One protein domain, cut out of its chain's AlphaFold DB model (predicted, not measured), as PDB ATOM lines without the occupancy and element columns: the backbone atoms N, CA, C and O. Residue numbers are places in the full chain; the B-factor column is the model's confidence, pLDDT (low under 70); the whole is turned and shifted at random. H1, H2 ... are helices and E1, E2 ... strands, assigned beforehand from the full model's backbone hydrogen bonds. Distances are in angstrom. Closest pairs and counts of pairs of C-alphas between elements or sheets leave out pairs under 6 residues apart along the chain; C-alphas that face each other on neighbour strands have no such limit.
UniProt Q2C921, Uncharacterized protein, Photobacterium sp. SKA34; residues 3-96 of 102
ATOM      1  N   SER A   3     215.479 169.415 125.764       70.56
ATOM      2  CA  SER A   3     215.016 169.243 124.373       70.56
ATOM      3  C   SER A   3     215.892 168.270 123.596       70.56
ATOM      4  O   SER A   3     217.116 168.304 123.718       70.56
ATOM      5  N   ASP A   4     215.264 167.445 122.758       71.06
ATOM      6  CA  ASP A   4     215.938 166.586 121.775       71.06
ATOM      7  C   ASP A   4     216.249 167.302 120.444       71.06
ATOM      8  O   ASP A   4     216.878 166.718 119.561       71.06
ATOM      9  N   GLY A   5     215.853 168.573 120.315       67.19
ATOM     10  CA  GLY A   5     215.980 169.376 119.100       67.19
ATOM     11  C   GLY A   5     214.668 169.565 118.332       67.19
ATOM     12  O   GLY A   5     214.603 170.472 117.506       67.19
ATOM     13  N   GLU A   6     213.616 168.794 118.637       72.00
ATOM     14  CA  GLU A   6     212.282 168.921 118.024       72.00
ATOM     15  C   GLU A   6     211.166 169.174 119.042       72.00
ATOM     16  O   GLU A   6     210.269 169.981 118.785       72.00
ATOM     17  N   LYS A   7     211.245 168.543 120.219       76.12
ATOM     18  CA  LYS A   7     210.250 168.650 121.292       76.12
ATOM     19  C   LYS A   7     210.873 169.109 122.605       76.12
ATOM     20  O   LYS A   7     212.087 169.041 122.818       76.12
ATOM     21  N   LEU A   8     210.017 169.588 123.505       79.25
ATOM     22  CA  LEU A   8     210.356 169.893 124.893       79.25
ATOM     23  C   LEU A   8     209.952 168.729 125.788       79.25
ATOM     24  O   LEU A   8     208.804 168.301 125.783       79.25
ATOM     25  N   PHE A   9     210.872 168.246 126.607       78.31
ATOM     26  CA  PHE A   9     210.623 167.184 127.566       78.31
ATOM     27  C   PHE A   9     210.476 167.766 128.968       78.31
ATOM     28  O   PHE A   9     211.371 168.424 129.516       78.31
ATOM     29  N   ILE A  10     209.314 167.505 129.566       79.00
ATOM     30  CA  ILE A  10     208.970 167.898 130.932       79.00
ATOM     31  C   ILE A  10     208.619 166.619 131.688       79.00
ATOM     32  O   ILE A  10     207.665 165.929 131.334       79.00
ATOM     33  N   LYS A  11     209.403 166.285 132.723       80.50
ATOM     34  CA  LYS A  11     209.266 165.031 133.493       80.50
ATOM     35  C   LYS A  11     209.234 163.783 132.584       80.50
ATOM     36  O   LYS A  11     208.402 162.900 132.765       80.50
ATOM     37  N   GLY A  12     210.096 163.757 131.562       75.81
ATOM     38  CA  GLY A  12     210.213 162.654 130.599       75.81
ATOM     39  C   GLY A  12     209.115 162.580 129.531       75.81
ATOM     40  O   GLY A  12     209.188 161.723 128.657       75.81
ATOM     41  N   LYS A  13     208.112 163.468 129.556       81.44
ATOM     42  CA  LYS A  13     207.040 163.503 128.549       81.44
ATOM     43  C   LYS A  13     207.335 164.555 127.474       81.44
ATOM     44  O   LYS A  13     207.692 165.672 127.856       81.44
ATOM     45  N   PRO A  14     207.176 164.234 126.176       83.94
ATOM     46  CA  PRO A  14     207.398 165.181 125.089       83.94
ATOM     47  C   PRO A  14     206.208 166.134 124.917       83.94
ATOM     48  O   PRO A  14     205.051 165.719 124.969       83.94
ATOM     49  N   PHE A  15     206.500 167.402 124.652       83.06
ATOM     50  CA  PHE A  15     205.538 168.468 124.397       83.06
ATOM     51  C   PHE A  15     205.992 169.330 123.224       83.06
ATOM     52  O   PHE A  15     207.185 169.595 123.050       83.06
ATOM     53  N   GLU A  16     205.023 169.819 122.454       84.62
ATOM     54  CA  GLU A  16     205.280 170.831 121.436       84.62
ATOM     55  C   GLU A  16     205.662 172.167 122.096       84.62
ATOM     56  O   GLU A  16     204.984 172.585 123.047       84.62
ATOM     57  N   PRO A  17     206.692 172.876 121.596       81.81
ATOM     58  CA  PRO A  17     207.142 174.138 122.182       81.81
ATOM     59  C   PRO A  17     206.024 175.173 122.328       81.81
ATOM     60  O   PRO A  17     205.919 175.828 123.362       81.81
ATOM     61  N   THR A  18     205.137 175.263 121.337       83.69
ATOM     62  CA  THR A  18     204.008 176.200 121.330       83.69
ATOM     63  C   THR A  18     202.997 175.909 122.443       83.69
ATOM     64  O   THR A  18     202.479 176.833 123.062       83.69
ATOM     65  N   LEU A  19     202.742 174.634 122.762       84.50
ATOM     66  CA  LEU A  19     201.827 174.268 123.851       84.50
ATOM     67  C   LEU A  19     202.400 174.653 125.218       84.50
ATOM     68  O   LEU A  19     201.677 175.149 126.083       84.50
ATOM     69  N   VAL A  20     203.703 174.439 125.406       85.12
ATOM     70  CA  VAL A  20     204.404 174.848 126.629       85.12
ATOM     71  C   VAL A  20     204.422 176.371 126.745       85.12
ATOM     72  O   VAL A  20     204.156 176.896 127.824       85.12
ATOM     73  N   ALA A  21     204.666 177.072 125.635       84.56
ATOM     74  CA  ALA A  21     204.651 178.527 125.578       84.56
ATOM     75  C   ALA A  21     203.291 179.090 126.000       84.56
ATOM     76  O   ALA A  21     203.246 179.865 126.947       84.56
ATOM     77  N   ASN A  22     202.189 178.617 125.405       84.12
ATOM     78  CA  ASN A  22     200.832 179.053 125.758       84.12
ATOM     79  C   ASN A  22     200.529 178.883 127.253       84.12
ATOM     80  O   ASN A  22     199.866 179.718 127.866       84.12
ATOM     81  N   LYS A  23     201.021 177.791 127.849       84.62
ATOM     82  CA  LYS A  23     200.842 177.544 129.278       84.62
ATOM     83  C   LYS A  23     201.640 178.524 130.134       84.62
ATOM     84  O   LYS A  23     201.121 178.974 131.144       84.62
ATOM     85  N   ILE A  24     202.869 178.852 129.737       82.38
ATOM     86  CA  ILE A  24     203.739 179.800 130.447       82.38
ATOM     87  C   ILE A  24     203.228 181.235 130.313       82.38
ATOM     88  O   ILE A  24     203.203 181.954 131.306       82.38
ATOM     89  N   THR A  25     202.776 181.642 129.125       81.56
ATOM     90  CA  THR A  25     202.223 182.988 128.897       81.56
ATOM     91  C   THR A  25     200.935 183.240 129.680       81.56
ATOM     92  O   THR A  25     200.575 184.391 129.896       81.56
ATOM     93  N   GLY A  26     200.235 182.178 130.089       79.06
ATOM     94  CA  GLY A  26     199.038 182.251 130.925       79.06
ATOM     95  C   GLY A  26     199.294 182.186 132.435       79.06
ATOM     96  O   GLY A  26     198.327 182.160 133.185       79.06
ATOM     97  N   LEU A  27     200.551 182.103 132.891       81.12
ATOM     98  CA  LEU A  27     200.876 182.133 134.321       81.12
ATOM     99  C   LEU A  27     200.876 183.572 134.853       81.12
ATOM    100  O   LEU A  27     201.399 184.482 134.201       81.12
ATOM    101  N   ASP A  28     200.364 183.752 136.070       73.69
ATOM    102  CA  ASP A  28     200.458 185.021 136.794       73.69
ATOM    103  C   ASP A  28     201.930 185.448 136.942       73.69
ATOM    104  O   ASP A  28     202.826 184.627 137.156       73.69
ATOM    105  N   GLY A  29     202.196 186.743 136.765       72.12
ATOM    106  CA  GLY A  29     203.551 187.299 136.799       72.12
ATOM    107  C   GLY A  29     204.364 187.124 135.508       72.12
ATOM    108  O   GLY A  29     205.462 187.676 135.417       72.12
ATOM    109  N   PHE A  30     203.851 186.436 134.472       78.62
ATOM    110  CA  PHE A  30     204.538 186.368 133.173       78.62
ATOM    111  C   PHE A  30     204.805 187.775 132.623       78.62
ATOM    112  O   PHE A  30     205.943 188.103 132.283       78.62
ATOM    113  N   ASN A  31     203.782 188.632 132.597       75.69
ATOM    114  CA  ASN A  31     203.896 189.997 132.081       75.69
ATOM    115  C   ASN A  31     204.772 190.900 132.960       75.69
ATOM    116  O   ASN A  31     205.474 191.738 132.412       75.69
ATOM    117  N   GLU A  32     204.801 190.679 134.276       75.94
ATOM    118  CA  GLU A  32     205.533 191.508 135.247       75.94
ATOM    119  C   GLU A  32     207.057 191.366 135.134       75.94
ATOM    120  O   GLU A  32     207.790 192.319 135.383       75.94
ATOM    121  N   ARG A  33     207.551 190.204 134.684       67.69
ATOM    122  CA  ARG A  33     208.988 189.929 134.468       67.69
ATOM    123  C   ARG A  33     209.516 190.497 133.147       67.69
ATOM    124  O   ARG A  33     210.243 189.818 132.424       67.69
ATOM    125  N   HIS A  34     209.055 191.696 132.791       62.91
ATOM    126  CA  HIS A  34     209.342 192.421 131.554       62.91
ATOM    127  C   HIS A  34     210.795 192.228 131.093       62.91
ATOM    128  O   HIS A  34     211.700 192.836 131.643       62.91
ATOM    129  N   GLU A  35     210.990 191.420 130.046       63.19
ATOM    130  CA  GLU A  35     212.271 191.210 129.344       63.19
ATOM    131  C   GLU A  35     213.248 190.189 129.943       63.19
ATOM    132  O   GLU A  35     214.262 189.903 129.302       63.19
ATOM    133  N   GLU A  36     212.939 189.549 131.078       70.94
ATOM    134  CA  GLU A  36     213.788 188.457 131.564       70.94
ATOM    135  C   GLU A  36     213.823 187.311 130.536       70.94
ATOM    136  O   GLU A  36     212.765 186.803 130.124       70.94
ATOM    137  N   PRO A  37     215.022 186.899 130.083       69.06
ATOM    138  CA  PRO A  37     215.137 185.831 129.115       69.06
ATOM    139  C   PRO A  37     214.800 184.489 129.767       69.06
ATOM    140  O   PRO A  37     215.206 184.192 130.890       69.06
ATOM    141  N   PHE A  38     214.091 183.633 129.035       78.00
ATOM    142  CA  PHE A  38     213.797 182.286 129.509       78.00
ATOM    143  C   PHE A  38     215.004 181.380 129.283       78.00
ATOM    144  O   PHE A  38     215.486 181.239 128.159       78.00
ATOM    145  N   ILE A  39     215.479 180.730 130.344       75.19
ATOM    146  CA  ILE A  39     216.558 179.746 130.238       75.19
ATOM    147  C   ILE A  39     215.947 178.384 129.950       75.19
ATOM    148  O   ILE A  39     215.212 177.814 130.761       75.19
ATOM    149  N   LEU A  40     216.282 177.842 128.789       75.12
ATOM    150  CA  LEU A  40     215.886 176.506 128.405       75.12
ATOM    151  C   LEU A  40     217.029 175.540 128.729       75.12
ATOM    152  O   LEU A  40     217.963 175.356 127.948       75.12
ATOM    153  N   ALA A  41     216.956 174.950 129.924       64.88
ATOM    154  CA  ALA A  41     217.938 173.978 130.392       64.88
ATOM    155  C   ALA A  41     218.052 172.784 129.423       64.88
ATOM    156  O   ALA A  41     217.064 172.350 128.836       64.88
ATOM    157  N   ALA A  42     219.268 172.273 129.251       61.91
ATOM    158  CA  ALA A  42     219.593 171.058 128.512       61.91
ATOM    159  C   ALA A  42     218.921 170.886 127.135       61.91
ATOM    160  O   ALA A  42     218.086 170.002 126.932       61.91
ATOM    161  N   CYS A  43     219.269 171.729 126.167       65.31
ATOM    162  CA  CYS A  43     218.689 171.645 124.831       65.31
ATOM    163  C   CYS A  43     219.706 171.228 123.801       65.31
ATOM    164  O   CYS A  43     220.745 171.851 123.677       65.31
ATOM    165  N   LYS A  44     219.370 170.267 122.944       61.34
ATOM    166  CA  LYS A  44     220.080 170.151 121.674       61.34
ATOM    167  C   LYS A  44     219.730 171.371 120.815       61.34
ATOM    168  O   LYS A  44     218.739 171.367 120.089       61.34
ATOM    169  N   ALA A  45     220.499 172.450 120.955       56.66
ATOM    170  CA  ALA A  45     220.368 173.624 120.107       56.66
ATOM    171  C   ALA A  45     220.638 173.178 118.663       56.66
ATOM    172  O   ALA A  45     221.734 172.718 118.342       56.66
ATOM    173  N   ALA A  46     219.616 173.215 117.804       55.88
ATOM    174  CA  ALA A  46     219.790 172.834 116.407       55.88
ATOM    175  C   ALA A  46     220.829 173.762 115.761       55.88
ATOM    176  O   ALA A  46     220.782 174.975 115.971       55.88
ATOM    177  N   GLN A  47     221.756 173.188 114.988       51.59
ATOM    178  CA  GLN A  47     222.967 173.888 114.555       51.59
ATOM    179  C   GLN A  47     222.696 175.138 113.703       51.59
ATOM    180  O   GLN A  47     223.488 176.057 113.823       51.59
ATOM    181  N   HIS A  48     221.589 175.249 112.943       48.25
ATOM    182  CA  HIS A  48     221.169 176.488 112.253       48.25
ATOM    183  C   HIS A  48     219.670 176.508 111.852       48.25
ATOM    184  O   HIS A  48     219.077 175.467 111.562       48.25
ATOM    185  N   GLY A  49     219.088 177.717 111.745       48.69
ATOM    186  CA  GLY A  49     217.827 178.021 111.036       48.69
ATOM    187  C   GLY A  49     216.526 178.010 111.860       48.69
ATOM    188  O   GLY A  49     216.508 177.634 113.031       48.69
ATOM    189  N   HIS A  50     215.406 178.367 111.205       50.03
ATOM    190  CA  HIS A  50     214.013 178.407 111.720       50.03
ATOM    191  C   HIS A  50     213.479 177.079 112.321       50.03
ATOM    192  O   HIS A  50     212.292 176.949 112.616       50.03
ATOM    193  N   ARG A  51     214.323 176.051 112.471       58.59
ATOM    194  CA  ARG A  51     213.960 174.706 112.943       58.59
ATOM    195  C   ARG A  51     214.384 174.417 114.385       58.59
ATOM    196  O   ARG A  51     214.014 173.372 114.903       58.59
ATOM    197  N   SER A  52     215.100 175.328 115.045       73.25
ATOM    198  CA  SER A  52     215.461 175.191 116.463       73.25
ATOM    199  C   SER A  52     214.228 175.268 117.372       73.25
ATOM    200  O   SER A  52     213.449 176.219 117.291       73.25
ATOM    201  N   VAL A  53     214.074 174.307 118.290       78.62
ATOM    202  CA  VAL A  53     213.059 174.358 119.360       78.62
ATOM    203  C   VAL A  53     213.181 175.616 120.208       78.62
ATOM    204  O   VAL A  53     212.161 176.203 120.556       78.62
ATOM    205  N   ALA A  54     214.404 176.064 120.498       80.56
ATOM    206  CA  ALA A  54     214.626 177.288 121.261       80.56
ATOM    207  C   ALA A  54     214.135 178.528 120.495       80.56
ATOM    208  O   ALA A  54     213.528 179.407 121.101       80.56
ATOM    209  N   GLN A  55     214.301 178.558 119.165       82.81
ATOM    210  CA  GLN A  55     213.748 179.624 118.322       82.81
ATOM    211  C   GLN A  55     212.217 179.586 118.311       82.81
ATOM    212  O   GLN A  55     211.586 180.582 118.639       82.81
ATOM    213  N   LYS A  56     211.610 178.418 118.040       82.06
ATOM    214  CA  LYS A  56     210.142 178.253 118.064       82.06
ATOM    215  C   LYS A  56     209.543 178.653 119.410       82.06
ATOM    216  O   LYS A  56     208.467 179.245 119.468       82.06
ATOM    217  N   PHE A  57     210.227 178.304 120.496       84.25
ATOM    218  CA  PHE A  57     209.813 178.660 121.842       84.25
ATOM    219  C   PHE A  57     209.918 180.172 122.067       84.25
ATOM    220  O   PHE A  57     208.938 180.763 122.508       84.25
ATOM    221  N   SER A  58     211.037 180.797 121.673       85.88
ATOM    222  CA  SER A  58     211.249 182.252 121.729       85.88
ATOM    223  C   SER A  58     210.186 183.028 120.952       85.88
ATOM    224  O   SER A  58     209.597 183.965 121.492       85.88
ATOM    225  N   ASP A  59     209.877 182.588 119.731       84.62
ATOM    226  CA  ASP A  59     208.833 183.175 118.887       84.62
ATOM    227  C   ASP A  59     207.454 183.070 119.557       84.62
ATOM    228  O   ASP A  59     206.674 184.022 119.544       84.62
ATOM    229  N   SER A  60     207.166 181.931 120.199       85.31
ATOM    230  CA  SER A  60     205.868 181.667 120.833       85.31
ATOM    231  C   SER A  60     205.651 182.494 122.104       85.31
ATOM    232  O   SER A  60     204.564 183.028 122.305       85.31
ATOM    233  N   ILE A  61     206.674 182.635 122.955       85.94
ATOM    234  CA  ILE A  61     206.584 183.462 124.174       85.94
ATOM    235  C   ILE A  61     206.871 184.947 123.907       85.94
ATOM    236  O   ILE A  61     206.774 185.760 124.823       85.94
ATOM    237  N   ARG A  62     207.267 185.295 122.672       85.38
ATOM    238  CA  ARG A  62     207.713 186.633 122.250       85.38
ATOM    239  C   ARG A  62     208.762 187.246 123.187       85.38
ATOM    240  O   ARG A  62     208.731 188.441 123.474       85.38
ATOM    241  N   ARG A  63     209.707 186.427 123.660       85.19
ATOM    242  CA  ARG A  63     210.833 186.831 124.521       85.19
ATOM    243  C   ARG A  63     212.116 186.089 124.164       85.19
ATOM    244  O   ARG A  63     212.035 184.994 123.602       85.19
ATOM    245  N   PRO A  64     213.298 186.643 124.491       85.88
ATOM    246  CA  PRO A  64     214.548 185.936 124.277       85.88
ATOM    247  C   PRO A  64     214.597 184.619 125.060       85.88
ATOM    248  O   PRO A  64     214.154 184.543 126.208       85.88
ATOM    249  N   VAL A  65     215.162 183.589 124.436       84.00
ATOM    250  CA  VAL A  65     215.417 182.282 125.049       84.00
ATOM    251  C   VAL A  65     216.911 182.008 125.010       84.00
ATOM    252  O   VAL A  65     217.531 182.075 123.950       84.00
ATOM    253  N   VAL A  66     217.488 181.680 126.163       83.44
ATOM    254  CA  VAL A  66     218.886 181.252 126.277       83.44
ATOM    255  C   VAL A  66     218.926 179.731 126.303       83.44
ATOM    256  O   VAL A  66     218.234 179.104 127.106       83.44
ATOM    257  N   ALA A  67     219.737 179.131 125.435       81.44
ATOM    258  CA  ALA A  67     219.928 177.686 125.375       81.44
ATOM    259  C   ALA A  67     221.383 177.343 125.033       81.44
ATOM    260  O   ALA A  67     222.062 178.090 124.340       81.44
ATOM    261  N   THR A  68     221.856 176.190 125.488       78.56
ATOM    262  CA  THR A  68     223.159 175.616 125.117       78.56
ATOM    263  C   THR A  68     222.981 174.128 124.868       78.56
ATOM    264  O   THR A  68     222.056 173.518 125.416       78.56
ATOM    265  N   GLU A  69     223.862 173.565 124.048       73.88
ATOM    266  CA  GLU A  69     223.955 172.123 123.855       73.88
ATOM    267  C   GLU A  69     224.477 171.442 125.130       73.88
ATOM    268  O   GLU A  69     225.351 171.972 125.805       73.88
ATOM    269  N   GLY A  70     223.986 170.244 125.450       69.44
ATOM    270  CA  GLY A  70     224.460 169.483 126.612       69.44
ATOM    271  C   GLY A  70     223.667 169.782 127.880       69.44
ATOM    272  O   GLY A  70     222.479 170.075 127.800       69.44
ATOM    273  N   TYR A  71     224.286 169.644 129.052       68.06
ATOM    274  CA  TYR A  71     223.633 169.891 130.339       68.06
ATOM    275  C   TYR A  71     223.960 171.299 130.844       68.06
ATOM    276  O   TYR A  71     225.073 171.790 130.682       68.06
ATOM    277  N   ILE A  72     222.974 171.944 131.470       72.00
ATOM    278  CA  ILE A  72     223.159 173.223 132.160       72.00
ATOM    279  C   ILE A  72     223.082 172.944 133.653       72.00
ATOM    280  O   ILE A  72     222.108 172.341 134.114       72.00
ATOM    281  N   HIS A  73     224.086 173.392 134.395       74.69
ATOM    282  CA  HIS A  73     224.017 173.434 135.846       74.69
ATOM    283  C   HIS A  73     223.448 174.791 136.270       74.69
ATOM    284  O   HIS A  73     223.885 175.831 135.779       74.69
ATOM    285  N   ILE A  74     222.430 174.761 137.128       75.19
ATOM    286  CA  ILE A  74     221.770 175.951 137.666       75.19
ATOM    287  C   ILE A  74     221.931 175.891 139.174       75.19
ATOM    288  O   ILE A  74     221.472 174.938 139.805       75.19
ATOM    289  N   GLU A  75     222.567 176.911 139.732       77.31
ATOM    290  CA  GLU A  75     222.581 177.129 141.170       77.31
ATOM    291  C   GLU A  75     221.425 178.043 141.562       77.31
ATOM    292  O   GLU A  75     221.168 179.073 140.931       77.31
ATOM    293  N   THR A  76     220.714 177.644 142.611       76.50
ATOM    294  CA  THR A  76     219.583 178.377 143.178       76.50
ATOM    295  C   THR A  76     219.827 178.605 144.659       76.50
ATOM    296  O   THR A  76     220.340 177.719 145.342       76.50
ATOM    297  N   ASN A  77     219.405 179.754 145.187       75.94
ATOM    298  CA  ASN A  77     219.364 179.926 146.637       75.94
ATOM    299  C   ASN A  77     218.180 179.128 147.218       75.94
ATOM    300  O   ASN A  77     217.043 179.315 146.781       75.94
ATOM    301  N   ASN A  78     218.450 178.300 148.233       69.50
ATOM    302  CA  ASN A  78     217.463 177.500 148.969       69.50
ATOM    303  C   ASN A  78     216.314 178.330 149.574       69.50
ATOM    304  O   ASN A  78     215.271 177.771 149.895       69.50
ATOM    305  N   GLU A  79     216.493 179.643 149.751       61.50
ATOM    306  CA  GLU A  79     215.503 180.501 150.411       61.50
ATOM    307  C   GLU A  79     214.521 181.214 149.470       61.50
ATOM    308  O   GLU A  79     213.500 181.707 149.947       61.50
ATOM    309  N   LYS A  80     214.809 181.339 148.163       51.03
ATOM    310  CA  LYS A  80     213.999 182.208 147.278       51.03
ATOM    311  C   LYS A  80     213.636 181.646 145.903       51.03
ATOM    312  O   LYS A  80     213.044 182.383 145.123       51.03
ATOM    313  N   ASP A  81     213.987 180.406 145.565       63.66
ATOM    314  CA  ASP A  81     213.845 179.883 144.189       63.66
ATOM    315  C   ASP A  81     214.458 180.828 143.124       63.66
ATOM    316  O   ASP A  81     214.096 180.811 141.946       63.66
ATOM    317  N   ILE A  82     215.393 181.691 143.543       64.62
ATOM    318  CA  ILE A  82     216.089 182.634 142.671       64.62
ATOM    319  C   ILE A  82     217.322 181.919 142.137       64.62
ATOM    320  O   ILE A  82     218.162 181.440 142.904       64.62
ATOM    321  N   CYS A  83     217.419 181.870 140.812       70.81
ATOM    322  CA  CYS A  83     218.616 181.451 140.102       70.81
ATOM    323  C   CYS A  83     219.763 182.414 140.429       70.81
ATOM    324  O   CYS A  83     219.653 183.610 140.165       70.81
ATOM    325  N   THR A  84     220.854 181.900 140.990       75.94
ATOM    326  CA  THR A  84     222.040 182.692 141.335       75.94
ATOM    327  C   THR A  84     223.100 182.609 140.251       75.94
ATOM    328  O   THR A  84     223.672 183.635 139.909       75.94
ATOM    329  N   ASN A  85     223.322 181.424 139.673       77.12
ATOM    330  CA  ASN A  85     224.319 181.209 138.627       77.12
ATOM    331  C   ASN A  85     223.903 180.104 137.647       77.12
ATOM    332  O   ASN A  85     223.141 179.195 137.983       77.12
ATOM    333  N   ILE A  86     224.444 180.175 136.427       76.06
ATOM    334  CA  ILE A  86     224.179 179.230 135.337       76.06
ATOM    335  C   ILE A  86     225.500 178.888 134.655       76.06
ATOM    336  O   ILE A  86     226.249 179.786 134.269       76.06
ATOM    337  N   TYR A  87     225.760 177.597 134.454       79.12
ATOM    338  CA  TYR A  87     227.017 177.108 133.890       79.12
ATOM    339  C   TYR A  87     226.772 176.031 132.840       79.12
ATOM    340  O   TYR A  87     225.885 175.187 132.986       79.12
ATOM    341  N   SER A  88     227.597 176.037 131.799       79.69
ATOM    342  CA  SER A  88     227.686 174.970 130.808       79.69
ATOM    343  C   SER A  88     229.131 174.846 130.340       79.69
ATOM    344  O   SER A  88     229.857 175.835 130.271       79.69
ATOM    345  N   ASP A  89     229.537 173.624 130.021       81.88
ATOM    346  CA  ASP A  89     230.789 173.300 129.340       81.88
ATOM    347  C   ASP A  89     230.776 173.704 127.852       81.88
ATOM    348  O   ASP A  89     231.811 173.674 127.185       81.88
ATOM    349  N   LYS A  90     229.612 174.115 127.332       80.62
ATOM    350  CA  LYS A  90     229.385 174.559 125.955       80.62
ATOM    351  C   LYS A  90     228.845 175.997 125.903       80.62
ATOM    352  O   LYS A  90     228.210 176.459 126.853       80.62
ATOM    353  N   PRO A  91     229.075 176.731 124.798       80.06
ATOM    354  CA  PRO A  91     228.659 178.126 124.687       80.06
ATOM    355  C   PRO A  91     227.135 178.284 124.665       80.06
ATOM    356  O   PRO A  91     226.433 177.599 123.921       80.06
ATOM    357  N   PHE A  92     226.630 179.261 125.422       82.12
ATOM    358  CA  PHE A  92     225.227 179.662 125.360       82.12
ATOM    359  C   PHE A  92     224.912 180.418 124.068       82.12
ATOM    360  O   PHE A  92     225.671 181.276 123.616       82.12
ATOM    361  N   LEU A  93     223.738 180.135 123.517       81.75
ATOM    362  CA  LEU A  93     223.140 180.813 122.379       81.75
ATOM    363  C   LEU A  93     221.877 181.540 122.838       81.75
ATOM    364  O   LEU A  93     221.068 180.999 123.597       81.75
ATOM    365  N   ILE A  94     221.700 182.769 122.355       85.06
ATOM    366  CA  ILE A  94     220.517 183.585 122.635       85.06
ATOM    367  C   ILE A  94     219.662 183.634 121.374       85.06
ATOM    368  O   ILE A  94     220.064 184.199 120.357       85.06
ATOM    369  N   PHE A  95     218.466 183.066 121.463       83.50
ATOM    370  CA  PHE A  95     217.452 183.101 120.419       83.50
ATOM    371  C   PHE A  95     216.523 184.272 120.716       83.50
ATOM    372  O   PHE A  95     215.909 184.320 121.781       83.50
ATOM    373  N   LYS A  96     216.467 185.247 119.810       87.12
ATOM    374  CA  LYS A  96     215.536 186.378 119.905       87.12
ATOM    375  C   LYS A  96     214.293 186.068 119.071       87.12
ATOM    376  O   LYS A  96     214.454 185.442 118.022       87.12
TER     377      LYS A  96
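What this domain is: This is residues 3 to 96 of the 102 residues of an uncharacterized protein of Photobacterium sp. SKA34 (UniProt Q2C921). A small three-stranded sheet, E3 E4 E7, has helix H2 over one face, and H1 packs on H2 but not on the sheet. Two hairpins lie away from that sheet: E1 and E2, close to the start of H1, and E5 and E6, an arm between E4 and E7 along the chain. The printed part has 94 residues, with two named helices and seven named strands in the order E1 E2 H1 E3 H2 E4 E5 E6 E7, and the three-stranded sheet is mixed. The class is mixed, helices and strands, though under half of the residues, 42 of the 94, are in named elements. The whole is compact, with a radius of gyration of the C-alphas of 13.1 A and spans of 37 by 32 by 26 A.

Where its parts are: E1 is residues 8 to 10, 6.5 A long, beginning at C-alpha 8 at (210.356, 169.893, 124.893), and E2 is residues 13 to 15, 6.6 A. H1 is residues 17 to 25, 12.1 A. E3 is residues 38 to 40, 6.2 A. H2 is residues 53 to 61, 12.2 A, from C-alpha 53 at (213.059, 174.358, 119.360). E4 is residues 65 to 67, 6.4 A, E5 residues 73 to 76, 9.9 A, and E6 residues 83 to 87, 11.3 A. E7 is residues 93 to 95, 6.4 A, ending at C-alpha 95 at (217.452, 183.101, 120.419).

How they stand to each other: E1 and E2 are an antiparallel hairpin, with N 8 and O 15 2.9 A apart, within hydrogen-bond range. The closest C-alphas of E1 and H1 are those of Leu 8 and Pro 17, 6.0 A apart. H1 and H2 touch, closest at the C-alphas of Pro 17 and Phe 57, 5.3 A apart, and run the same way at a steep tilt of 35.3 degrees, only just beyond shallow. E3 and E4 are parallel, with N 40 and O 66 at 2.9 A. E3, H2 and E4 form a strand-helix-strand unit, two parallel neighbour strands with a helix between, and its crossover is right-handed. H2 is on the sheet at a height of 7.7 A, over E4, and runs along the strands, at 15 degrees to E4 on the local plane. E4 and E7 are antiparallel, with N 93 and O 67 at 2.8 A. The hairpin E5 and E6 is antiparallel, with N 73 and O 87 at 2.9 A; E4 and E5 are apart, as are E6 and E7. In H1 and H2 every O i to N i+4 pair is within hydrogen-bond range.

The domain as a whole: The two C-alphas farthest apart are those of Gly 49 and Glu 79, 39.5 A. The printed part has no cut. The links H1 to E3 and E3 to H2 are long, 12 residues each. The mean pLDDT of the printed part is 75.1, and 23 residues are under 70, among them residues 41 to 51 and 78 to 82.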